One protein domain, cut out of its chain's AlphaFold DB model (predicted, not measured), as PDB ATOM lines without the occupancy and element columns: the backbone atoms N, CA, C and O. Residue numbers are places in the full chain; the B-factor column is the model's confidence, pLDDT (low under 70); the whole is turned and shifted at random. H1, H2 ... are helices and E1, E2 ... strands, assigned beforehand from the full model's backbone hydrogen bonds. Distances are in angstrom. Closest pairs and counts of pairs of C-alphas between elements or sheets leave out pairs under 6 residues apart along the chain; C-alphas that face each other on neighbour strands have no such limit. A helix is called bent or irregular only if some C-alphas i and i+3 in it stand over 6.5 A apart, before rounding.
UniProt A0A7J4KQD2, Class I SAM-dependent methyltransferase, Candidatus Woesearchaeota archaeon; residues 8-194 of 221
ATOM      1  N   ASN A   8      26.064  46.088  41.513       80.50
ATOM      2  CA  ASN A   8      26.763  45.376  42.585       80.50
ATOM      3  C   ASN A   8      28.263  45.683  42.651       80.50
ATOM      4  O   ASN A   8      28.777  45.903  43.746       80.50
ATOM      5  N   ILE A   9      28.960  45.758  41.515       87.81
ATOM      6  CA  ILE A   9      30.398  46.054  41.483       87.81
ATOM      7  C   ILE A   9      30.656  47.458  42.022       87.81
ATOM      8  O   ILE A   9      31.482  47.630  42.919       87.81
ATOM      9  N   GLN A  10      29.920  48.455  41.524       87.94
ATOM     10  CA  GLN A  10      30.082  49.831  41.994       87.94
ATOM     11  C   GLN A  10      29.716  49.963  43.476       87.94
ATOM     12  O   GLN A  10      30.385  50.678  44.220       87.94
ATOM     13  N   TYR A  11      28.661  49.275  43.917       90.88
ATOM     14  CA  TYR A  11      28.237  49.314  45.311       90.88
ATOM     15  C   TYR A  11      29.285  48.702  46.250       90.88
ATOM     16  O   TYR A  11      29.682  49.350  47.215       90.88
ATOM     17  N   MET A  12      29.810  47.520  45.929       92.75
ATOM     18  CA  MET A  12      30.890  46.886  46.692       92.75
ATOM     19  C   MET A  12      32.166  47.733  46.692       92.75
ATOM     20  O   MET A  12      32.767  47.908  47.747       92.75
ATOM     21  N   LEU A  13      32.551  48.337  45.559       94.06
ATOM     22  CA  LEU A  13      33.692  49.263  45.518       94.06
ATOM     23  C   LEU A  13      33.489  50.468  46.437       94.06
ATOM     24  O   LEU A  13      34.430  50.879  47.113       94.06
ATOM     25  N   ASN A  14      32.267  50.997  46.528       93.75
ATOM     26  CA  ASN A  14      31.956  52.071  47.468       93.75
ATOM     27  C   ASN A  14      32.093  51.610  48.930       93.75
ATOM     28  O   ASN A  14      32.575  52.378  49.759       93.75
ATOM     29  N   LEU A  15      31.700  50.375  49.262       95.50
ATOM     30  CA  LEU A  15      31.879  49.813  50.609       95.50
ATOM     31  C   LEU A  15      33.358  49.564  50.942       95.50
ATOM     32  O   LEU A  15      33.793  49.856  52.057       95.50
ATOM     33  N   ILE A  16      34.144  49.088  49.974       96.88
ATOM     34  CA  ILE A  16      35.599  48.942  50.109       96.88
ATOM     35  C   ILE A  16      36.229  50.321  50.351       96.88
ATOM     36  O   ILE A  16      36.969  50.494  51.317       96.88
ATOM     37  N   ALA A  17      35.864  51.331  49.552       95.06
ATOM     38  CA  ALA A  17      36.344  52.702  49.717       95.06
ATOM     39  C   ALA A  17      36.003  53.266  51.106       95.06
ATOM     40  O   ALA A  17      36.874  53.811  51.780       95.06
ATOM     41  N   LYS A  18      34.760  53.091  51.577       94.06
ATOM     42  CA  LYS A  18      34.344  53.521  52.924       94.06
ATOM     43  C   LYS A  18      35.220  52.923  54.025       94.06
ATOM     44  O   LYS A  18      35.493  53.615  54.999       94.06
ATOM     45  N   ASN A  19      35.653  51.669  53.879       95.56
ATOM     46  CA  ASN A  19      36.531  51.019  54.851       95.56
ATOM     47  C   ASN A  19      37.979  51.514  54.750       95.56
ATOM     48  O   ASN A  19      38.548  51.882  55.774       95.56
ATOM     49  N   ILE A  20      38.538  51.617  53.538       95.00
ATOM     50  CA  ILE A  20      39.902  52.130  53.312       95.00
ATOM     51  C   ILE A  20      40.043  53.557  53.858       95.00
ATOM     52  O   ILE A  20      40.980  53.865  54.587       95.00
ATOM     53  N   PHE A  21      39.089  54.435  53.545       92.12
ATOM     54  CA  PHE A  21      39.157  55.853  53.903       92.12
ATOM     55  C   PHE A  21      38.534  56.180  55.269       92.12
ATOM     56  O   PHE A  21      38.498  57.350  55.645       92.12
ATOM     57  N   LYS A  22      38.074  55.177  56.036       89.31
ATOM     58  CA  LYS A  22      37.319  55.364  57.292       89.31
ATOM     59  C   LYS A  22      38.015  56.291  58.291       89.31
ATOM     60  O   LYS A  22      37.355  57.089  58.947       89.31
ATOM     61  N   ASN A  23      39.338  56.167  58.398       82.00
ATOM     62  CA  ASN A  23      40.157  56.869  59.387       82.00
ATOM     63  C   ASN A  23      41.156  57.847  58.749       82.00
ATOM     64  O   ASN A  23      42.117  58.250  59.404       82.00
ATOM     65  N   ILE A  24      40.964  58.213  57.477       81.44
ATOM     66  CA  ILE A  24      41.827  59.197  56.824       81.44
ATOM     67  C   ILE A  24      41.299  60.594  57.128       81.44
ATOM     68  O   ILE A  24      40.171  60.939  56.774       81.44
ATOM     69  N   ASP A  25      42.138  61.414  57.760       73.94
ATOM     70  CA  ASP A  25      41.853  62.834  57.922       73.94
ATOM     71  C   ASP A  25      41.998  63.553  56.576       73.94
ATOM     72  O   ASP A  25      43.091  63.897  56.126       73.94
ATOM     73  N   ILE A  26      40.856  63.773  55.934       71.12
ATOM     74  CA  ILE A  26      40.741  64.499  54.672       71.12
ATOM     75  C   ILE A  26      40.467  65.996  54.863       71.12
ATOM     76  O   ILE A  26      40.256  66.701  53.879       71.12
ATOM     77  N   SER A  27      40.473  66.510  56.099       74.12
ATOM     78  CA  SER A  27      40.151  67.919  56.380       74.12
ATOM     79  C   SER A  27      41.129  68.908  55.736       74.12
ATOM     80  O   SER A  27      40.752  70.041  55.439       74.12
ATOM     81  N   ASN A  28      42.360  68.465  55.471       69.31
ATOM     82  CA  ASN A  28      43.396  69.256  54.808       69.31
ATOM     83  C   ASN A  28      43.412  69.095  53.278       69.31
ATOM     84  O   ASN A  28      44.226  69.742  52.620       69.31
ATOM     85  N   LEU A  29      42.548  68.251  52.695       71.88
ATOM     86  CA  LEU A  29      42.468  68.117  51.241       71.88
ATOM     87  C   LEU A  29      41.820  69.353  50.620       71.88
ATOM     88  O   LEU A  29      40.727  69.775  51.000       71.88
ATOM     89  N   ASN A  30      42.476  69.905  49.604       74.62
ATOM     90  CA  ASN A  30      41.942  71.013  48.833       74.62
ATOM     91  C   ASN A  30      41.170  70.486  47.613       74.62
ATOM     92  O   ASN A  30      41.704  69.730  46.803       74.62
ATOM     93  N   LEU A  31      39.922  70.931  47.438       75.50
ATOM     94  CA  LEU A  31      39.091  70.585  46.276       75.50
ATOM     95  C   LEU A  31      39.779  70.893  44.942       75.50
ATOM     96  O   LEU A  31      39.620  70.137  43.988       75.50
ATOM     97  N   THR A  32      40.563  71.968  44.871       76.50
ATOM     98  CA  THR A  32      41.325  72.315  43.667       76.50
ATOM     99  C   THR A  32      42.348  71.235  43.325       76.50
ATOM    100  O   THR A  32      42.462  70.857  42.167       76.50
ATOM    101  N   GLU A  33      43.032  70.671  44.321       76.62
ATOM    102  CA  GLU A  33      44.026  69.612  44.111       76.62
ATOM    103  C   GLU A  33      43.391  68.313  43.612       76.62
ATOM    104  O   GLU A  33      43.955  67.630  42.762       76.62
ATOM    105  N   LEU A  34      42.187  68.002  44.095       75.38
ATOM    106  CA  LEU A  34      41.407  66.865  43.611       75.38
ATOM    107  C   LEU A  34      40.968  67.049  42.155       75.38
ATOM    108  O   LEU A  34      41.069  66.118  41.360       75.38
ATOM    109  N   VAL A  35      40.511  68.251  41.788       78.00
ATOM    110  CA  VAL A  35      40.113  68.579  40.407       78.00
ATOM    111  C   VAL A  35      41.318  68.591  39.462       78.00
ATOM    112  O   VAL A  35      41.191  68.210  38.301       78.00
ATOM    113  N   GLU A  36      42.493  68.976  39.956       85.12
ATOM    114  CA  GLU A  36      43.769  68.886  39.234       85.12
ATOM    115  C   GLU A  36      44.297  67.447  39.116       85.12
ATOM    116  O   GLU A  36      45.314  67.220  38.459       85.12
ATOM    117  N   GLY A  37      43.611  66.472  39.720       80.69
ATOM    118  CA  GLY A  37      43.976  65.064  39.653       80.69
ATOM    119  C   GLY A  37      45.217  64.736  40.471       80.69
ATOM    120  O   GLY A  37      46.010  63.906  40.039       80.69
ATOM    121  N   LYS A  38      45.434  65.379  41.624       85.75
ATOM    122  CA  LYS A  38      46.472  64.940  42.569       85.75
ATOM    123  C   LYS A  38      46.060  63.629  43.254       85.75
ATOM    124  O   LYS A  38      44.867  63.433  43.502       85.75
ATOM    125  N   PRO A  39      47.021  62.746  43.582       88.88
ATOM    126  CA  PRO A  39      46.711  61.502  44.267       88.88
ATOM    127  C   PRO A  39      46.188  61.759  45.680       88.88
ATOM    128  O   PRO A  39      46.637  62.683  46.364       88.88
ATOM    129  N   LEU A  40      45.275  60.906  46.136       86.19
ATOM    130  CA  LEU A  40      44.886  60.860  47.539       86.19
ATOM    131  C   LEU A  40      45.863  59.993  48.334       86.19
ATOM    132  O   LEU A  40      46.280  58.940  47.844       86.19
ATOM    133  N   PRO A  41      46.200  60.381  49.578       86.88
ATOM    134  CA  PRO A  41      46.974  59.513  50.446       86.88
ATOM    135  C   PRO A  41      46.171  58.241  50.739       86.88
ATOM    136  O   PRO A  41      45.040  58.306  51.225       86.88
ATOM    137  N   LEU A  42      46.770  57.087  50.452       91.75
ATOM    138  CA  LEU A  42      46.242  55.787  50.855       91.75
ATOM    139  C   LEU A  42      46.877  55.356  52.184       91.75
ATOM    140  O   LEU A  42      48.075  55.595  52.385       91.75
ATOM    141  N   PRO A  43      46.118  54.709  53.083       94.38
ATOM    142  CA  PRO A  43      46.681  54.116  54.283       94.38
ATOM    143  C   PRO A  43      47.304  52.757  53.947       94.38
ATOM    144  O   PRO A  43      46.927  52.124  52.961       94.38
ATOM    145  N   GLU A  44      48.209  52.277  54.799       96.06
ATOM    146  CA  GLU A  44      48.522  50.844  54.808       96.06
ATOM    147  C   GLU A  44      47.241  50.095  55.201       96.06
ATOM    148  O   GLU A  44      46.645  50.398  56.237       96.06
ATOM    149  N   PHE A  45      46.784  49.179  54.351       98.00
ATOM    150  CA  PHE A  45      45.494  48.509  54.522       98.00
ATOM    151  C   PHE A  45      45.582  47.058  54.060       98.00
ATOM    152  O   PHE A  45      46.220  46.757  53.054       98.00
ATOM    153  N   SER A  46      44.940  46.142  54.768       98.62
ATOM    154  CA  SER A  46      45.016  44.708  54.508       98.62
ATOM    155  C   SER A  46      43.645  44.125  54.177       98.62
ATOM    156  O   SER A  46      42.665  44.341  54.887       98.62
ATOM    157  N   ILE A  47      43.578  43.379  53.074       98.81
ATOM    158  CA  ILE A  47      42.348  42.759  52.576       98.81
ATOM    159  C   ILE A  47      42.557  41.256  52.428       98.81
ATOM    160  O   ILE A  47      43.535  40.816  51.813       98.81
ATOM    161  N   LEU A  48      41.610  40.480  52.947       98.88
ATOM    162  CA  LEU A  48      41.442  39.070  52.611       98.88
ATOM    163  C   LEU A  48      40.313  38.929  51.586       98.88
ATOM    164  O   LEU A  48      39.195  39.364  51.838       98.88
ATOM    165  N   ASP A  49      40.603  38.306  50.451       98.75
ATOM    166  CA  ASP A  49      39.646  38.021  49.378       98.75
ATOM    167  C   ASP A  49      39.443  36.502  49.286       98.75
ATOM    168  O   ASP A  49      40.308  35.760  48.799       98.75
ATOM    169  N   VAL A  50      38.337  36.026  49.857       98.62
ATOM    170  CA  VAL A  50      37.995  34.603  49.953       98.62
ATOM    171  C   VAL A  50      37.214  34.193  48.712       98.62
ATOM    172  O   VAL A  50      36.195  34.804  48.406       98.62
ATOM    173  N   GLY A  51      37.665  33.138  48.028       97.81
ATOM    174  CA  GLY A  51      37.061  32.687  46.774       97.81
ATOM    175  C   GLY A  51      37.262  33.707  45.658       97.81
ATOM    176  O   GLY A  51      36.327  34.044  44.938       97.81
ATOM    177  N   PHE A  52      38.480  34.245  45.532       97.50
ATOM    178  CA  PHE A  52      38.737  35.360  44.619       97.50
ATOM    179  C   PHE A  52      38.520  35.018  43.134       97.50
ATOM    180  O   PHE A  52      38.512  35.924  42.288       97.50
ATOM    181  N   GLY A  53      38.388  33.732  42.784       95.75
ATOM    182  CA  GLY A  53      38.136  33.262  41.430       95.75
ATOM    183  C   GLY A  53      39.161  33.816  40.445       95.75
ATOM    184  O   GLY A  53      40.373  33.693  40.623       95.75
ATOM    185  N   TYR A  54      38.689  34.488  39.396       95.44
ATOM    186  CA  TYR A  54      39.555  35.128  38.397       95.44
ATOM    187  C   TYR A  54      40.113  36.498  38.831       95.44
ATOM    188  O   TYR A  54      40.673  37.226  38.014       95.44
ATOM    189  N   GLY A  55      40.013  36.864  40.109       96.94
ATOM    190  CA  GLY A  55      40.658  38.048  40.676       96.94
ATOM    191  C   GLY A  55      39.941  39.365  40.381       96.94
ATOM    192  O   GLY A  55      40.604  40.393  40.233       96.94
ATOM    193  N   LYS A  56      38.601  39.341  40.276       95.81
ATOM    194  CA  LYS A  56      37.764  40.530  40.013       95.81
ATOM    195  C   LYS A  56      38.086  41.654  40.998       95.81
ATOM    196  O   LYS A  56      38.395  42.768  40.581       95.81
ATOM    197  N   TRP A  57      38.038  41.357  42.297       97.38
ATOM    198  CA  TRP A  57      38.276  42.350  43.343       97.38
ATOM    199  C   TRP A  57      39.738  42.760  43.421       97.38
ATOM    200  O   TRP A  57      40.005  43.955  43.475       97.38
ATOM    201  N   GLY A  58      40.676  41.815  43.316       98.06
ATOM    202  CA  GLY A  58      42.101  42.130  43.222       98.06
ATOM    203  C   GLY A  58      42.390  43.155  42.126       98.06
ATOM    204  O   GLY A  58      43.005  44.180  42.399       98.06
ATOM    205  N   PHE A  59      41.882  42.937  40.909       97.94
ATOM    206  CA  PHE A  59      42.052  43.881  39.803       97.94
ATOM    207  C   PHE A  59      41.417  45.241  40.099       97.94
ATOM    208  O   PHE A  59      42.096  46.262  40.010       97.94
ATOM    209  N   LEU A  60      40.136  45.260  40.478       97.69
ATOM    210  CA  LEU A  60      39.412  46.510  40.706       97.69
ATOM    211  C   LEU A  60      40.010  47.330  41.851       97.69
ATOM    212  O   LEU A  60      40.007  48.554  41.775       97.69
ATOM    213  N   ILE A  61      40.548  46.683  42.888       98.19
ATOM    214  CA  ILE A  61      41.221  47.361  43.999       98.19
ATOM    215  C   ILE A  61      42.523  48.012  43.522       98.19
ATOM    216  O   ILE A  61      42.768  49.173  43.850       98.19
ATOM    217  N   ARG A  62      43.337  47.307  42.719       98.00
ATOM    218  CA  ARG A  62      44.557  47.891  42.133       98.00
ATOM    219  C   ARG A  62      44.240  49.060  41.221       98.00
ATOM    220  O   ARG A  62      44.815  50.129  41.381       98.00
ATOM    221  N   ASP A  63      43.323  48.861  40.286       97.00
ATOM    222  CA  ASP A  63      42.954  49.889  39.321       97.00
ATOM    223  C   ASP A  63      42.358  51.115  40.028       97.00
ATOM    224  O   ASP A  63      42.840  52.233  39.860       97.00
ATOM    225  N   THR A  64      41.383  50.903  40.916       95.94
ATOM    226  CA  THR A  64      40.659  51.996  41.576       95.94
ATOM    227  C   THR A  64      41.508  52.727  42.600       95.94
ATOM    228  O   THR A  64      41.625  53.949  42.542       95.94
ATOM    229  N   PHE A  65      42.074  52.006  43.563       96.62
ATOM    230  CA  PHE A  65      42.690  52.652  44.714       96.62
ATOM    231  C   PHE A  65      44.158  52.940  44.459       96.62
ATOM    232  O   PHE A  65      44.555  54.091  44.576       96.62
ATOM    233  N   GLU A  66      44.945  51.946  44.045       97.00
ATOM    234  CA  GLU A  66      46.386  52.148  43.850       97.00
ATOM    235  C   GLU A  66      46.673  53.059  42.661       97.00
ATOM    236  O   GLU A  66      47.404  54.033  42.802       97.00
ATOM    237  N   VAL A  67      46.087  52.772  41.497       95.62
ATOM    238  CA  VAL A  67      46.428  53.461  40.247       95.62
ATOM    239  C   VAL A  67      45.634  54.753  40.078       95.62
ATOM    240  O   VAL A  67      46.235  55.819  39.977       95.62
ATOM    241  N   MET A  68      44.299  54.696  40.046       93.12
ATOM    242  CA  MET A  68      43.489  55.886  39.762       93.12
ATOM    243  C   MET A  68      43.530  56.908  40.901       93.12
ATOM    244  O   MET A  68      43.717  58.098  40.651       93.12
ATOM    245  N   ILE A  69      43.346  56.459  42.145       91.44
ATOM    246  CA  ILE A  69      43.258  57.353  43.305       91.44
ATOM    247  C   ILE A  69      44.643  57.668  43.885       91.44
ATOM    248  O   ILE A  69      44.927  58.829  44.174       91.44
ATOM    249  N   GLY A  70      45.498  56.661  44.062       93.25
ATOM    250  CA  GLY A  70      46.814  56.798  44.691       93.25
ATOM    251  C   GLY A  70      47.953  57.139  43.729       93.25
ATOM    252  O   GLY A  70      48.988  57.623  44.177       93.25
ATOM    253  N   GLN A  71      47.779  56.920  42.419       94.56
ATOM    254  CA  GLN A  71      48.828  57.057  41.390       94.56
ATOM    255  C   GLN A  71      50.092  56.218  41.652       94.56
ATOM    256  O   GLN A  71      51.182  56.527  41.167       94.56
ATOM    257  N   ASN A  72      49.937  55.103  42.363       95.62
ATOM    258  CA  ASN A  72      50.971  54.111  42.631       95.62
ATOM    259  C   ASN A  72      51.044  53.108  41.469       95.62
ATOM    260  O   ASN A  72      50.507  51.999  41.525       95.62
ATOM    261  N   PHE A  73      51.702  53.499  40.377       93.62
ATOM    262  CA  PHE A  73      51.812  52.652  39.180       93.62
ATOM    263  C   PHE A  73      52.737  51.443  39.372       93.62
ATOM    264  O   PHE A  73      52.554  50.423  38.707       93.62
ATOM    265  N   ASN A  74      53.728  51.533  40.267       94.56
ATOM    266  CA  ASN A  74      54.613  50.408  40.554       94.56
ATOM    267  C   ASN A  74      54.069  49.586  41.718       94.56
ATOM    268  O   ASN A  74      53.706  50.120  42.761       94.56
ATOM    269  N   LYS A  75      54.147  48.260  41.583       93.31
ATOM    270  CA  LYS A  75      53.737  47.308  42.623       93.31
ATOM    271  C   LYS A  75      54.431  47.515  43.975       93.31
ATOM    272  O   LYS A  75      53.870  47.161  45.005       93.31
ATOM    273  N   LEU A  76      55.644  48.069  43.977       93.81
ATOM    274  CA  LEU A  76      56.396  48.360  45.204       93.81
ATOM    275  C   LEU A  76      55.841  49.562  45.980       93.81
ATOM    276  O   LEU A  76      56.114  49.677  47.171       93.81
ATOM    277  N   ASP A  77      55.073  50.426  45.318       95.62
ATOM    278  CA  ASP A  77      54.477  51.622  45.914       95.62
ATOM    279  C   ASP A  77      53.072  51.337  46.477       95.62
ATOM    280  O   ASP A  77      52.480  52.194  47.134       95.62
ATOM    281  N   TRP A  78      52.533  50.137  46.224       97.56
ATOM    282  CA  TRP A  78      51.186  49.755  46.632       97.56
ATOM    283  C   TRP A  78      51.019  49.733  48.153       97.56
ATOM    284  O   TRP A  78      51.842  49.168  48.872       97.56
ATOM    285  N   LYS A  79      49.921  50.329  48.620       97.94
ATOM    286  CA  LYS A  79      49.568  50.509  50.038       97.94
ATOM    287  C   LYS A  79      48.578  49.479  50.569       97.94
ATOM    288  O   LYS A  79      48.454  49.281  51.774       97.94
ATOM    289  N   ILE A  80      47.875  48.800  49.674       98.38
ATOM    290  CA  ILE A  80      46.866  47.810  50.014       98.38
ATOM    291  C   ILE A  80      47.470  46.418  49.838       98.38
ATOM    292  O   ILE A  80      47.783  45.982  48.727       98.38
ATOM    293  N   ASN A  81      47.623  45.684  50.932       98.50
ATOM    294  CA  ASN A  81      48.073  44.303  50.916       98.50
ATOM    295  C   ASN A  81      46.880  43.353  50.743       98.50
ATOM    296  O   ASN A  81      46.040  43.235  51.631       98.50
ATOM    297  N   ILE A  82      46.826  42.638  49.620       98.81
ATOM    298  CA  ILE A  82      45.730  41.722  49.286       98.81
ATOM    299  C   ILE A  82      46.214  40.277  49.409       98.81
ATOM    300  O   ILE A  82      47.105  39.840  48.670       98.81
ATOM    301  N   THR A  83      45.602  39.526  50.324       98.88
ATOM    302  CA  THR A  83      45.729  38.067  50.410       98.88
ATOM    303  C   THR A  83      44.506  37.420  49.777       98.88
ATOM    304  O   THR A  83      43.385  37.718  50.168       98.88
ATOM    305  N   GLY A  84      44.714  36.532  48.810       98.62
ATOM    306  CA  GLY A  84      43.645  35.764  48.178       98.62
ATOM    307  C   GLY A  84      43.657  34.301  48.619       98.62
ATOM    308  O   GLY A  84      44.727  33.688  48.652       98.62
ATOM    309  N   VAL A  85      42.486  33.724  48.897       98.69
ATOM    310  CA  VAL A  85      42.304  32.277  49.116       98.69
ATOM    311  C   VAL A  85      41.432  31.705  48.001       98.69
ATOM    312  O   VAL A  85      40.297  32.139  47.835       98.69
ATOM    313  N   GLU A  86      41.951  30.746  47.235       97.94
ATOM    314  CA  GLU A  86      41.226  30.124  46.115       97.94
ATOM    315  C   GLU A  86      41.648  28.655  45.945       97.94
ATOM    316  O   GLU A  86      42.793  28.388  45.565       97.94
ATOM    317  N   PRO A  87      40.759  27.679  46.196       96.75
ATOM    318  CA  PRO A  87      41.091  26.267  46.011       96.75
ATOM    319  C   PRO A  87      41.197  25.844  44.536       96.75
ATOM    320  O   PRO A  87      41.850  24.841  44.225       96.75
ATOM    321  N   PHE A  88      40.551  26.549  43.606       96.19
ATOM    322  CA  PHE A  88      40.499  26.164  42.202       96.19
ATOM    323  C   PHE A  88      41.690  26.713  41.409       96.19
ATOM    324  O   PHE A  88      41.649  27.762  40.766       96.19
ATOM    325  N   ASN A  89      42.763  25.920  41.374       94.00
ATOM    326  CA  ASN A  89      44.034  26.263  40.725       94.00
ATOM    327  C   ASN A  89      43.932  26.759  39.269       94.00
ATOM    328  O   ASN A  89      44.815  27.487  38.823       94.00
ATOM    329  N   LYS A  90      42.889  26.389  38.509       94.56
ATOM    330  CA  LYS A  90      42.731  26.855  37.117       94.56
ATOM    331  C   LYS A  90      42.456  28.359  37.014       94.56
ATOM    332  O   LYS A  90      42.751  28.939  35.972       94.56
ATOM    333  N   CYS A  91      41.930  28.984  38.067       92.94
ATOM    334  CA  CYS A  91      41.746  30.433  38.132       92.94
ATOM    335  C   CYS A  91      43.044  31.186  38.467       92.94
ATOM    336  O   CYS A  91      43.135  32.390  38.239       92.94
ATOM    337  N   ILE A  92      44.073  30.493  38.973       96.50
ATOM    338  CA  ILE A  92      45.326  31.097  39.434       96.50
ATOM    339  C   ILE A  92      46.338  31.139  38.284       96.50
ATOM    340  O   ILE A  92      47.180  30.253  38.114       96.50
ATOM    341  N   THR A  93      46.274  32.204  37.490       96.75
ATOM    342  CA  THR A  93      47.196  32.439  36.369       96.75
ATOM    343  C   THR A  93      48.317  33.412  36.755       96.75
ATOM    344  O   THR A  93      48.456  33.804  37.917       96.75
ATOM    345  N   SER A  94      49.149  33.818  35.789       97.56
ATOM    346  CA  SER A  94      50.108  34.910  36.000       97.56
ATOM    347  C   SER A  94      49.414  36.213  36.400       97.56
ATOM    348  O   SER A  94      49.962  36.946  37.210       97.56
ATOM    349  N   ILE A  95      48.193  36.469  35.919       97.00
ATOM    350  CA  ILE A  95      47.452  37.699  36.226       97.00
ATOM    351  C   ILE A  95      47.185  37.804  37.732       97.00
ATOM    352  O   ILE A  95      47.550  38.796  38.352       97.00
ATOM    353  N   GLN A  96      46.619  36.768  38.354       97.88
ATOM    354  CA  GLN A  96      46.316  36.788  39.789       97.88
ATOM    355  C   GLN A  96      47.606  36.892  40.614       97.88
ATOM    356  O   GLN A  96      47.660  37.649  41.577       97.88
ATOM    357  N   LYS A  97      48.684  36.215  40.199       97.69
ATOM    358  CA  LYS A  97      49.997  36.321  40.863       97.69
ATOM    359  C   LYS A  97      50.586  37.737  40.801       97.69
ATOM    360  O   LYS A  97      51.308  38.135  41.713       97.69
ATOM    361  N   GLU A  98      50.266  38.505  39.762       96.88
ATOM    362  CA  GLU A  98      50.646  39.916  39.689       96.88
ATOM    363  C   GLU A  98      49.755  40.814  40.556       96.88
ATOM    364  O   GLU A  98      50.266  41.741  41.185       96.88
ATOM    365  N   LEU A  99      48.457  40.520  40.661       97.56
ATOM    366  CA  LEU A  99      47.495  41.344  41.404       97.56
ATOM    367  C   LEU A  99      47.566  41.167  42.932       97.56
ATOM    368  O   LEU A  99      47.475  42.153  43.671       97.56
ATOM    369  N   TYR A 100      47.728  39.935  43.412       98.50
ATOM    370  CA  TYR A 100      47.692  39.602  44.840       98.50
ATOM    371  C   TYR A 100      49.098  39.613  45.449       98.50
ATOM    372  O   TYR A 100      50.065  39.167  44.828       98.50
ATOM    373  N   ASN A 101      49.223  40.108  46.684       98.38
ATOM    374  CA  ASN A 101      50.490  40.058  47.424       98.38
ATOM    375  C   ASN A 101      50.786  38.634  47.901       98.38
ATOM    376  O   ASN A 101      51.936  38.202  47.900       98.38
ATOM    377  N   LYS A 102      49.737  37.902  48.295       98.50
ATOM    378  CA  LYS A 102      49.805  36.513  48.753       98.50
ATOM    379  C   LYS A 102      48.627  35.738  48.178       98.50
ATOM    380  O   LYS A 102      47.498  36.217  48.208       98.50
ATOM    381  N   ILE A 103      48.891  34.534  47.677       98.69
ATOM    382  CA  ILE A 103      47.859  33.597  47.225       98.69
ATOM    383  C   ILE A 103      47.991  32.312  48.030       98.69
ATOM    384  O   ILE A 103      49.071  31.725  48.104       98.69
ATOM    385  N   ILE A 104      46.876  31.870  48.598       98.50
ATOM    386  CA  ILE A 104      46.742  30.610  49.312       98.50
ATOM    387  C   ILE A 104      45.850  29.699  48.465       98.50
ATOM    388  O   ILE A 104      44.632  29.845  48.427       98.50
ATOM    389  N   ALA A 105      46.478  28.763  47.754       98.00
ATOM    390  CA  ALA A 105      45.800  27.840  46.845       98.00
ATOM    391  C   ALA A 105      45.242  26.607  47.586       98.00
ATOM    392  O   ALA A 105      45.705  25.483  47.379       98.00
ATOM    393  N   LYS A 106      44.323  26.834  48.530       97.88
ATOM    394  CA  LYS A 106      43.718  25.810  49.402       97.88
ATOM    395  C   LYS A 106      42.243  26.115  49.657       97.88
ATOM    396  O   LYS A 106      41.783  27.215  49.363       97.88
ATOM    397  N   ASP A 107      41.514  25.138  50.195       97.69
ATOM    398  CA  ASP A 107      40.165  25.379  50.708       97.69
ATOM    399  C   ASP A 107      40.237  26.316  51.921       97.69
ATOM    400  O   ASP A 107      41.174  26.228  52.716       97.69
ATOM    401  N   ILE A 108      39.266  27.221  52.057       98.25
ATOM    402  CA  ILE A 108      39.262  28.197  53.150       98.25
ATOM    403  C   ILE A 108      39.208  27.506  54.516       98.25
ATOM    404  O   ILE A 108      39.914  27.919  55.430       98.25
ATOM    405  N   PHE A 109      38.477  26.393  54.639       98.31
ATOM    406  CA  PHE A 109      38.399  25.642  55.895       98.31
ATOM    407  C   PHE A 109      39.723  24.985  56.298       98.31
ATOM    408  O   PHE A 109      39.920  24.716  57.478       98.31
ATOM    409  N   ASP A 110      40.637  24.760  55.350       98.38
ATOM    410  CA  ASP A 110      41.948  24.169  55.637       98.38
ATOM    411  C   ASP A 110      42.944  25.188  56.208       98.38
ATOM    412  O   ASP A 110      44.037  24.801  56.623       98.38
ATOM    413  N   VAL A 111      42.637  26.488  56.128       98.19
ATOM    414  CA  VAL A 111      43.596  27.560  56.439       98.19
ATOM    415  C   VAL A 111      43.053  28.643  57.351       98.19
ATOM    416  O   VAL A 111      43.864  29.377  57.903       98.19
ATOM    417  N   ILE A 112      41.728  28.770  57.482       98.38
ATOM    418  CA  ILE A 112      41.080  29.902  58.151       98.38
ATOM    419  C   ILE A 112      41.620  30.125  59.563       98.38
ATOM    420  O   ILE A 112      42.029  31.236  59.858       98.38
ATOM    421  N   ASP A 113      41.771  29.062  60.355       97.75
ATOM    422  CA  ASP A 113      42.223  29.146  61.750       97.75
ATOM    423  C   ASP A 113      43.677  29.665  61.892       97.75
ATOM    424  O   ASP A 113      44.070  30.128  62.960       97.75
ATOM    425  N   ASP A 114      44.471  29.621  60.812       97.25
ATOM    426  CA  ASP A 114      45.868  30.079  60.759       97.25
ATOM    427  C   ASP A 114      46.035  31.426  60.021       97.25
ATOM    428  O   ASP A 114      47.163  31.874  59.780       97.25
ATOM    429  N   LEU A 115      44.941  32.061  59.587       98.06
ATOM    430  CA  LEU A 115      45.007  33.331  58.867       98.06
ATOM    431  C   LEU A 115      45.363  34.502  59.794       98.06
ATOM    432  O   LEU A 115      45.061  34.520  60.987       98.06
ATOM    433  N   ASP A 116      45.977  35.530  59.209       97.56
ATOM    434  CA  ASP A 116      46.269  36.782  59.905       97.56
ATOM    435  C   ASP A 116      44.972  37.561  60.221       97.56
ATOM    436  O   ASP A 116      43.864  37.179  59.830       97.56
ATOM    437  N   LYS A 117      45.106  38.684  60.934       98.38
ATOM    438  CA  LYS A 117      44.040  39.691  61.039       98.38
ATOM    439  C   LYS A 117      44.069  40.601  59.813       98.38
ATOM    440  O   LYS A 117      45.149  40.959  59.347       98.38
ATOM    441  N   TYR A 118      42.893  41.001  59.341       98.62
ATOM    442  CA  TYR A 118      42.730  41.878  58.183       98.62
ATOM    443  C   TYR A 118      41.830  43.068  58.514       98.62
ATOM    444  O   TYR A 118      40.875  42.943  59.284       98.62
ATOM    445  N   ASP A 119      42.090  44.211  57.885       98.38
ATOM    446  CA  ASP A 119      41.249  45.406  58.030       98.38
ATOM    447  C   ASP A 119      39.878  45.230  57.356       98.38
ATOM    448  O   ASP A 119      38.888  45.846  57.762       98.38
ATOM    449  N   LEU A 120      39.820  44.380  56.324       98.62
ATOM    450  CA  LEU A 120      38.601  44.037  55.600       98.62
ATOM    451  C   LEU A 120      38.660  42.613  55.041       98.62
ATOM    452  O   LEU A 120      39.653  42.214  54.429       98.62
ATOM    453  N   ILE A 121      37.557  41.881  55.162       98.81
ATOM    454  CA  ILE A 121      37.346  40.615  54.449       98.81
ATOM    455  C   ILE A 121      36.311  40.828  53.345       98.81
ATOM    456  O   ILE A 121      35.282  41.469  53.557       98.81
ATOM    457  N   ILE A 122      36.570  40.272  52.166       98.69
ATOM    458  CA  ILE A 122      35.625  40.171  51.056       98.69
ATOM    459  C   ILE A 122      35.328  38.687  50.840       98.69
ATOM    460  O   ILE A 122      36.242  37.887  50.646       98.69
ATOM    461  N   ILE A 123      34.046  38.331  50.864       97.81
ATOM    462  CA  ILE A 123      33.542  37.003  50.512       97.81
ATOM    463  C   ILE A 123      32.404  37.178  49.502       97.81
ATOM    464  O   ILE A 123      31.223  37.272  49.838       97.81
ATOM    465  N   GLY A 124      32.796  37.365  48.242       94.56
ATOM    466  CA  GLY A 124      31.869  37.694  47.168       94.56
ATOM    467  C   GLY A 124      31.492  36.472  46.347       94.56
ATOM    468  O   GLY A 124      32.355  35.954  45.651       94.56
ATOM    469  N   ASP A 125      30.214  36.100  46.381       94.06
ATOM    470  CA  ASP A 125      29.632  35.002  45.600       94.06
ATOM    471  C   ASP A 125      30.297  33.647  45.956       94.06
ATOM    472  O   ASP A 125      30.918  32.970  45.137       94.06
ATOM    473  N   VAL A 126      30.268  33.310  47.255       97.50
ATOM    474  CA  VAL A 126      30.950  32.140  47.846       97.50
ATOM    475  C   VAL A 126      30.071  31.383  48.841       97.50
ATOM    476  O   VAL A 126      30.106  30.155  48.885       97.50
ATOM    477  N   ILE A 127      29.310  32.073  49.694       98.31
ATOM    478  CA  ILE A 127      28.568  31.420  50.789       98.31
ATOM    479  C   ILE A 127      27.435  30.519  50.282       98.31
ATOM    480  O   ILE A 127      27.117  29.505  50.903       98.31
ATOM    481  N   GLU A 128      26.866  30.837  49.124       97.62
ATOM    482  CA  GLU A 128      25.877  30.033  48.416       97.62
ATOM    483  C   GLU A 128      26.443  28.683  47.957       97.62
ATOM    484  O   GLU A 128      25.677  27.740  47.765       97.62
ATOM    485  N   HIS A 129      27.771  28.548  47.844       97.69
ATOM    486  CA  HIS A 129      28.448  27.307  47.453       97.69
ATOM    487  C   HIS A 129      28.544  26.270  48.579       97.69
ATOM    488  O   HIS A 129      28.970  25.130  48.359       97.69
ATOM    489  N   PHE A 130      28.137  26.643  49.792       98.19
ATOM    490  CA  PHE A 130      28.119  25.776  50.962       98.19
ATOM    491  C   PHE A 130      26.686  25.475  51.403       98.19
ATOM    492  O   PHE A 130      25.762  26.265  51.198       98.19
ATOM    493  N   GLU A 131      26.507  24.321  52.047       98.25
ATOM    494  CA  GLU A 131      25.305  24.069  52.844       98.25
ATOM    495  C   GLU A 131      25.187  25.139  53.939       98.25
ATOM    496  O   GLU A 131      26.200  25.611  54.463       98.25
ATOM    497  N   LYS A 132      23.953  25.508  54.296       97.44
ATOM    498  CA  LYS A 132      23.657  26.691  55.120       97.44
ATOM    499  C   LYS A 132      24.448  26.734  56.437       97.44
ATOM    500  O   LYS A 132      25.096  27.734  56.722       97.44
ATOM    501  N   ASP A 133      24.459  25.636  57.189       98.25
ATOM    502  CA  ASP A 133      25.153  25.549  58.484       98.25
ATOM    503  C   ASP A 133      26.669  25.723  58.341       98.25
ATOM    504  O   ASP A 133      27.308  26.387  59.153       98.25
ATOM    505  N   LYS A 134      27.246  25.187  57.261       98.38
ATOM    506  CA  LYS A 134      28.676  25.317  56.978       98.38
ATOM    507  C   LYS A 134      29.038  26.738  56.539       98.38
ATOM    508  O   LYS A 134      30.108  27.228  56.871       98.38
ATOM    509  N   ALA A 135      28.157  27.418  55.815       98.25
ATOM    510  CA  ALA A 135      28.344  28.833  55.508       98.25
ATOM    511  C   ALA A 135      28.262  29.720  56.761       98.25
ATOM    512  O   ALA A 135      29.031  30.670  56.867       98.25
ATOM    513  N   TYR A 136      27.382  29.406  57.721       98.50
ATOM    514  CA  TYR A 136      27.378  30.090  59.018       98.50
ATOM    515  C   TYR A 136      28.689  29.870  59.773       98.50
ATOM    516  O   TYR A 136      29.303  30.846  60.184       98.50
ATOM    517  N   GLU A 137      29.173  28.625  59.847       98.50
ATOM    518  CA  GLU A 137      30.484  28.316  60.435       98.50
ATOM    519  C   GLU A 137      31.613  29.123  59.772       98.50
ATOM    520  O   GLU A 137      32.464  29.686  60.458       98.50
ATOM    521  N   LEU A 138      31.610  29.222  58.437       98.56
ATOM    522  CA  LEU A 138      32.590  30.021  57.706       98.56
ATOM    523  C   LEU A 138      32.523  31.500  58.102       98.56
ATOM    524  O   LEU A 138      33.557  32.101  58.379       98.56
ATOM    525  N   LEU A 139      31.328  32.090  58.110       98.06
ATOM    526  CA  LEU A 139      31.143  33.499  58.455       98.06
ATOM    527  C   LEU A 139      31.582  33.788  59.896       98.06
ATOM    528  O   LEU A 139      32.320  34.748  60.105       98.06
ATOM    529  N   ASP A 140      31.196  32.941  60.852       97.69
ATOM    530  CA  ASP A 140      31.592  33.066  62.257       97.69
ATOM    531  C   ASP A 140      33.118  33.060  62.398       97.69
ATOM    532  O   ASP A 140      33.687  33.964  63.008       97.69
ATOM    533  N   LYS A 141      33.795  32.108  61.740       98.25
ATOM    534  CA  LYS A 141      35.260  32.062  61.716       98.25
ATOM    535  C   LYS A 141      35.865  33.299  61.053       98.25
ATOM    536  O   LYS A 141      36.832  33.842  61.564       98.25
ATOM    537  N   LEU A 142      35.308  33.808  59.951       98.06
ATOM    538  CA  LEU A 142      35.835  35.016  59.297       98.06
ATOM    539  C   LEU A 142      35.746  36.256  60.202       98.06
ATOM    540  O   LEU A 142      36.661  37.080  60.180       98.06
ATOM    541  N   PHE A 143      34.715  36.375  61.044       96.19
ATOM    542  CA  PHE A 143      34.635  37.445  62.048       96.19
ATOM    543  C   PHE A 143      35.715  37.339  63.135       96.19
ATOM    544  O   PHE A 143      36.060  38.338  63.765       96.19
ATOM    545  N   GLU A 144      36.338  36.172  63.310       97.12
ATOM    546  CA  GLU A 144      37.541  36.052  64.131       97.12
ATOM    547  C   GLU A 144      38.776  36.652  63.452       97.12
ATOM    548  O   GLU A 144      39.781  36.840  64.128       97.12
ATOM    549  N   HIS A 145      38.736  37.020  62.168       98.19
ATOM    550  CA  HIS A 145      39.875  37.594  61.437       98.19
ATOM    551  C   HIS A 145      39.702  39.068  61.059       98.19
ATOM    552  O   HIS A 145      40.694  39.731  60.750       98.19
ATOM    553  N   SER A 146      38.487  39.615  61.132       97.50
ATOM    554  CA  SER A 146      38.227  41.034  60.883       97.50
ATOM    555  C   SER A 146      36.940  41.510  61.549       97.50
ATOM    556  O   SER A 146      35.957  40.776  61.615       97.50
ATOM    557  N   ASP A 147      36.922  42.778  61.967       93.62
ATOM    558  CA  ASP A 147      35.709  43.443  62.459       93.62
ATOM    559  C   ASP A 147      34.714  43.750  61.323       93.62
ATOM    560  O   ASP A 147      33.534  43.996  61.577       93.62
ATOM    561  N   ASN A 148      35.177  43.761  60.066       95.19
ATOM    562  CA  ASN A 148      34.368  44.091  58.897       95.19
ATOM    563  C   ASN A 148      34.491  43.014  57.810       95.19
ATOM    564  O   ASN A 148      35.556  42.816  57.223       95.19
ATOM    565  N   THR A 149      33.355  42.419  57.447       97.50
ATOM    566  CA  THR A 149      33.255  41.442  56.356       97.50
ATOM    567  C   THR A 149      32.201  41.896  55.352       97.50
ATOM    568  O   THR A 149      31.051  42.139  55.715       97.50
ATOM    569  N   LEU A 150      32.585  42.013  54.081       97.56
ATOM    570  CA  LEU A 150      31.676  42.294  52.973       97.56
ATOM    571  C   LEU A 150      31.239  40.987  52.323       97.56
ATOM    572  O   LEU A 150      32.066  40.237  51.805       97.56
ATOM    573  N   VAL A 151      29.931  40.756  52.312       96.75
ATOM    574  CA  VAL A 151      29.307  39.568  51.732       96.75
ATOM    575  C   VAL A 151      28.508  39.975  50.496       96.75
ATOM    576  O   VAL A 151      27.687  40.889  50.561       96.75
ATOM    577  N   SER A 152      28.728  39.278  49.382       94.81
ATOM    578  CA  SER A 152      27.833  39.281  48.217       94.81
ATOM    579  C   SER A 152      27.320  37.865  48.015       94.81
ATOM    580  O   SER A 152      28.089  36.917  48.136       94.81
ATOM    581  N   THR A 153      26.026  37.728  47.750       94.56
ATOM    582  CA  THR A 153      25.371  36.451  47.454       94.56
ATOM    583  C   THR A 153      24.118  36.724  46.622       94.56
ATOM    584  O   THR A 153      23.485  37.774  46.806       94.56
ATOM    585  N   PRO A 154      23.695  35.789  45.758       91.44
ATOM    586  CA  PRO A 154      22.372  35.826  45.149       91.44
ATOM    587  C   PRO A 154      21.259  35.952  46.199       91.44
ATOM    588  O   PRO A 154      21.343  35.368  47.284       91.44
ATOM    589  N   LEU A 155      20.200  36.699  45.862       90.19
ATOM    590  CA  LEU A 155      19.014  36.821  46.709       90.19
ATOM    591  C   LEU A 155      18.150  35.556  46.592       90.19
ATOM    592  O   LEU A 155      17.576  35.266  45.543       90.19
ATOM    593  N   GLY A 156      18.020  34.840  47.703       90.69
ATOM    594  CA  GLY A 156      17.368  33.541  47.800       90.69
ATOM    595  C   GLY A 156      18.173  32.421  47.151       90.69
ATOM    596  O   GLY A 156      19.381  32.532  46.958       90.69
ATOM    597  N   PHE A 157      17.515  31.292  46.877       90.19
ATOM    598  CA  PHE A 157      18.171  30.163  46.222       90.19
ATOM    599  C   PHE A 157      18.095  30.318  44.708       90.19
ATOM    600  O   PHE A 157      17.007  30.297  44.135       90.19
ATOM    601  N   MET A 158      19.258  30.441  44.073       87.56
ATOM    602  CA  MET A 158      19.393  30.463  42.621       87.56
ATOM    603  C   MET A 158      20.081  29.170  42.177       87.56
ATOM    604  O   MET A 158      21.254  28.994  42.494       87.56
ATOM    605  N   PRO A 159      19.404  28.244  41.478       87.12
ATOM    606  CA  PRO A 159      20.025  26.989  41.067       87.12
ATOM    607  C   PRO A 159      21.213  27.207  40.121       87.12
ATOM    608  O   PRO A 159      21.064  27.819  39.064       87.12
ATOM    609  N   GLN A 160      22.371  26.644  40.467       87.38
ATOM    610  CA  GLN A 160      23.571  26.628  39.627       87.38
ATOM    611  C   GLN A 160      24.299  25.289  39.791       87.38
ATOM    612  O   GLN A 160      24.479  24.797  40.904       87.38
ATOM    613  N   GLY A 161      24.696  24.685  38.668       91.69
ATOM    614  CA  GLY A 161      25.532  23.483  38.648       91.69
ATOM    615  C   GLY A 161      27.025  23.806  38.754       91.69
ATOM    616  O   GLY A 161      27.414  24.925  39.059       91.69
ATOM    617  N   ALA A 162      27.887  22.834  38.462       91.69
ATOM    618  CA  ALA A 162      29.320  23.103  38.379       91.69
ATOM    619  C   ALA A 162      29.608  24.112  37.254       91.69
ATOM    620  O   ALA A 162      29.105  23.962  36.136       91.69
ATOM    621  N   TRP A 163      30.458  25.101  37.521       86.88
ATOM    622  CA  TRP A 163      30.825  26.126  36.547       86.88
ATOM    623  C   TRP A 163      32.250  25.904  36.040       86.88
ATOM    624  O   TRP A 163      33.172  25.694  36.822       86.88
ATOM    625  N   ALA A 164      32.444  25.880  34.716       84.56
ATOM    626  CA  ALA A 164      33.746  25.630  34.074       84.56
ATOM    627  C   ALA A 164      34.497  24.368  34.583       84.56
ATOM    628  O   ALA A 164      35.730  24.291  34.557       84.56
ATOM    629  N   GLY A 165      33.752  23.352  35.037       88.62
ATOM    630  CA  GLY A 165      34.300  22.127  35.627       88.62
ATOM    631  C   GLY A 165      34.777  22.268  37.079       88.62
ATOM    632  O   GLY A 165      35.489  21.386  37.554       88.62
ATOM    633  N   ASN A 166      34.422  23.355  37.768       91.69
ATOM    634  CA  ASN A 166      34.609  23.531  39.203       91.69
ATOM    635  C   ASN A 166      33.331  23.118  39.952       91.69
ATOM    636  O   ASN A 166      32.321  23.818  39.917       91.69
ATOM    637  N   GLU A 167      33.364  21.980  40.647       94.50
ATOM    638  CA  GLU A 167      32.232  21.519  41.471       94.50
ATOM    639  C   GLU A 167      32.008  22.380  42.722       94.50
ATOM    640  O   GLU A 167      30.936  22.321  43.326       94.50
ATOM    641  N   LYS A 168      33.000  23.194  43.107       92.94
ATOM    642  CA  LYS A 168      32.873  24.139  44.220       92.94
ATOM    643  C   LYS A 168      32.005  25.356  43.884       92.94
ATOM    644  O   LYS A 168      31.732  26.118  44.788       92.94
ATOM    645  N   GLU A 169      31.548  25.505  42.639       93.88
ATOM    646  CA  GLU A 169      30.640  26.583  42.189       93.88
ATOM    647  C   GLU A 169      29.163  26.160  42.214       93.88
ATOM    648  O   GLU A 169      28.279  26.903  41.792       93.88
ATOM    649  N   ILE A 170      28.871  24.924  42.634       95.06
ATOM    650  CA  ILE A 170      27.489  24.459  42.755       95.06
ATOM    651  C   ILE A 170      26.820  25.249  43.876       95.06
ATOM    652  O   ILE A 170      27.284  25.203  45.014       95.06
ATOM    653  N   HIS A 171      25.694  25.895  43.580       96.56
ATOM    654  CA  HIS A 171      24.895  26.552  44.609       96.56
ATOM    655  C   HIS A 171      24.167  25.498  45.451       96.56
ATOM    656  O   HIS A 171      23.403  24.676  44.937       96.56
ATOM    657  N   ARG A 172      24.408  25.530  46.758       97.38
ATOM    658  CA  ARG A 172      23.885  24.597  47.768       97.38
ATOM    659  C   ARG A 172      22.916  25.257  48.736       97.38
ATOM    660  O   ARG A 172      22.078  24.582  49.321       97.38
ATOM    661  N   SER A 173      22.996  26.574  48.889       97.19
ATOM    662  CA  SER A 173      22.118  27.332  49.775       97.19
ATOM    663  C   SER A 173      21.669  28.645  49.139       97.19
ATOM    664  O   SER A 173      22.267  29.140  48.189       97.19
ATOM    665  N   GLY A 174      20.550  29.178  49.630       95.06
ATOM    666  CA  GLY A 174      20.003  30.467  49.215       95.06
ATOM    667  C   GLY A 174      19.894  31.414  50.395       95.06
ATOM    668  O   GLY A 174      19.692  30.943  51.515       95.06
ATOM    669  N   TRP A 175      20.026  32.720  50.158       95.88
ATOM    670  CA  TRP A 175      20.202  33.711  51.224       95.88
ATOM    671  C   TRP A 175      19.256  34.899  51.102       95.88
ATOM    672  O   TRP A 175      19.205  35.570  50.078       95.88
ATOM    673  N   VAL A 176      18.522  35.192  52.170       94.56
ATOM    674  CA  VAL A 176      17.724  36.418  52.314       94.56
ATOM    675  C   VAL A 176      18.238  37.245  53.489       94.56
ATOM    676  O   VAL A 176      18.965  36.737  54.336       94.56
ATOM    677  N   LEU A 177      17.840  38.517  53.582       93.62
ATOM    678  CA  LEU A 177      18.336  39.426  54.624       93.62
ATOM    679  C   LEU A 177      18.150  38.869  56.046       93.62
ATOM    680  O   LEU A 177      19.054  38.957  56.873       93.62
ATOM    681  N   LYS A 178      17.006  38.224  56.307       95.94
ATOM    682  CA  LYS A 178      16.697  37.587  57.595       95.94
ATOM    683  C   LYS A 178      17.727  36.534  58.020       95.94
ATOM    684  O   LYS A 178      17.944  36.356  59.217       95.94
ATOM    685  N   ASP A 179      18.371  35.860  57.070       96.94
ATOM    686  CA  ASP A 179      19.366  34.826  57.363       96.94
ATOM    687  C   ASP A 179      20.625  35.396  58.024       96.94
ATOM    688  O   ASP A 179      21.363  34.656  58.666       96.94
ATOM    689  N   PHE A 180      20.854  36.705  57.917       95.94
ATOM    690  CA  PHE A 180      21.972  37.401  58.550       95.94
ATOM    691  C   PHE A 180      21.621  37.962  59.937       95.94
ATOM    692  O   PHE A 180      22.410  38.704  60.511       95.94
ATOM    693  N   GLY A 181      20.459  37.610  60.503       95.06
ATOM    694  CA  GLY A 181      19.947  38.190  61.750       95.06
ATOM    695  C   GLY A 181      20.802  37.957  63.006       95.06
ATOM    696  O   GLY A 181      20.573  38.628  64.009       95.06
ATOM    697  N   GLN A 182      21.774  37.039  62.966       94.00
ATOM    698  CA  GLN A 182      22.748  36.843  64.052       94.00
ATOM    699  C   GLN A 182      23.949  37.799  63.983       94.00
ATOM    700  O   GLN A 182      24.717  37.889  64.938       94.00
ATOM    701  N   TYR A 183      24.100  38.530  62.878       94.88
ATOM    702  CA  TYR A 183      25.195  39.465  62.646       94.88
ATOM    703  C   TYR A 183      24.716  40.914  62.730       94.88
ATOM    704  O   TYR A 183      23.557  41.236  62.463       94.88
ATOM    705  N   THR A 184      25.637  41.821  63.054       95.69
ATOM    706  CA  THR A 184      25.361  43.258  62.957       95.69
ATOM    707  C   THR A 184      25.530  43.709  61.511       95.69
ATOM    708  O   THR A 184      26.644  43.768  60.996       95.69
ATOM    709  N   ILE A 185      24.424  44.059  60.861       95.31
ATOM    710  CA  ILE A 185      24.433  44.592  59.497       95.31
ATOM    711  C   ILE A 185      24.602  46.110  59.568       95.31
ATOM    712  O   ILE A 185      23.689  46.826  59.973       95.31
ATOM    713  N   VAL A 186      25.777  46.602  59.172       93.25
ATOM    714  CA  VAL A 186      26.071  48.047  59.129       93.25
ATOM    715  C   VAL A 186      25.461  48.700  57.887       93.25
ATOM    716  O   VAL A 186      24.942  49.812  57.956       93.25
ATOM    717  N   GLU A 187      25.514  48.015  56.747       93.56
ATOM    718  CA  GLU A 187      24.968  48.492  55.480       93.56
ATOM    719  C   GLU A 187      24.572  47.297  54.608       93.56
ATOM    720  O   GLU A 187      25.269  46.284  54.591       93.56
ATOM    721  N   HIS A 188      23.461  47.403  53.880       93.19
ATOM    722  CA  HIS A 188      23.057  46.400  52.901       93.19
ATOM    723  C   HIS A 188      22.303  47.048  51.741       93.19
ATOM    724  O   HIS A 188      21.698  48.117  51.878       93.19
ATOM    725  N   LYS A 189      22.297  46.366  50.596       91.69
ATOM    726  CA  LYS A 189      21.472  46.739  49.453       91.69
ATOM    727  C   LYS A 189      21.129  45.508  48.628       91.69
ATOM    728  O   LYS A 189      22.012  44.739  48.273       91.69
ATOM    729  N   VAL A 190      19.848  45.350  48.307       88.19
ATOM    730  CA  VAL A 190      19.400  44.399  47.286       88.19
ATOM    731  C   VAL A 190      19.504  45.092  45.935       88.19
ATOM    732  O   VAL A 190      19.075  46.238  45.785       88.19
ATOM    733  N   LEU A 191      20.124  44.415  44.978       83.75
ATOM    734  CA  LEU A 191      20.427  44.956  43.664       83.75
ATOM    735  C   LEU A 191      19.836  44.045  42.600       83.75
ATOM    736  O   LEU A 191      19.992  42.830  42.672       83.75
ATOM    737  N   GLU A 192      19.162  44.648  41.630       74.88
ATOM    738  CA  GLU A 192      18.737  43.947  40.424       74.88
ATOM    739  C   GLU A 192      19.957  43.775  39.510       74.88
ATOM    740  O   GLU A 192      20.737  44.717  39.318       74.88
ATOM    741  N   ASP A 193      20.149  42.560  38.996       66.69
ATOM    742  CA  ASP A 193      21.181  42.251  38.010       66.69
ATOM    743  C   ASP A 193      20.522  41.923  36.670       66.69
ATOM    744  O   ASP A 193      19.910  40.868  36.493       66.69
ATOM    745  N   ASP A 194      20.658  42.850  35.725       62.91
ATOM    746  CA  ASP A 194      20.121  42.719  34.374       62.91
ATOM    747  C   ASP A 194      21.151  42.202  33.364       62.91
ATOM    748  O   ASP A 194      20.832  42.063  32.181       62.91
TER     749      ASP A 194
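What this domain is: This is residues 8 to 194 of the 221 residues of the protein "Class I SAM-dependent methyltransferase" of Candidatus Woesearchaeota archaeon (UniProt A0A7J4KQD2). A twisted sheet of five parallel strands runs through the domain, with H1 and H3 over one face, lengthwise along the strands; H4 grazes it at E2 and E3, H5 mainly at E4 and E5, and H2 lies far out. The printed part has 187 residues, with six named helices and five named strands in the order H1 H2 E1 H3 E2 H4 E3 E4 H5 E5 H6; under half of the residues, 78, are in named elements, and the class is mixed, helices and strands. The sheet's order is E3 E2 E1 E4 E5. The whole is compact, with a radius of gyration of the C-alphas of 17.2 A and spans of 51 by 37 by 36 A.

Where its parts are: In the sheet, E1 is residues 45 to 50, 16.4 A, from C-alpha 45 at (45.494, 48.509, 54.522); E2 is 80 to 85, 16.2 A; E3 is 102 to 104; E4 is 120 to 124, 12.5 A; E5 is 149 to 152, 10.0 A. H1 is residues 8 to 20, 18.3 A, from C-alpha 8 at (26.763, 45.376, 42.585). H2 is 31 to 35, H3 is 56 to 69, 18.0 A, H4 is 94 to 99, and H5 is 132 to 143, 16.9 A. H6 is 177 to 180, ending at C-alpha 180 (21.972, 37.401, 58.550). H3 is neither bent nor irregular, but only just: C-alphas 63 and 66 are 6.1 A apart.

How they stand to each other: E3 and E5 are edge strands. N 83 and O 47 of E2 and E1 are 2.9 A apart, N 122 and O 48 of E4 and E1 2.8 A, N 104 and O 84 of E3 and E2 2.8 A, and N 150 and O 121 of E5 and E4 2.8 A, each within hydrogen-bond range. H1 and H3, on the same face, make two layers with the sheet, helices on one face of it. H1 lies over E4 at a height of 9.2 A, H3 over E1 at 9.7 A. H3 touches H4 with residues 58 to 62 alone, at a steep tilt of 50 degrees; the closest C-alphas, of Gly 58 and Leu 99, are 5.7 A apart. E1, H3, E2, then E2, H4, E3, and E4, H5, E5 are strand-helix-strand units, parallel neighbour strands with a helix between, each with a right-handed crossover. H2 and H6 are not on the sheet. In H1, H2, H4 and H5 every O i to N i+4 pair is within hydrogen-bond range, in H3 7 of 10; H6 is too short for one.

The domain as a whole: The C-alphas farthest apart, of Asn 28 and Gly 161, are 51.7 A apart. The printed part has no cut. The links E3 to E4 and E5 to H6 are long, with 15 and 24 residues. The pLDDT is under 70 at residue 28 and residues 193 to 194.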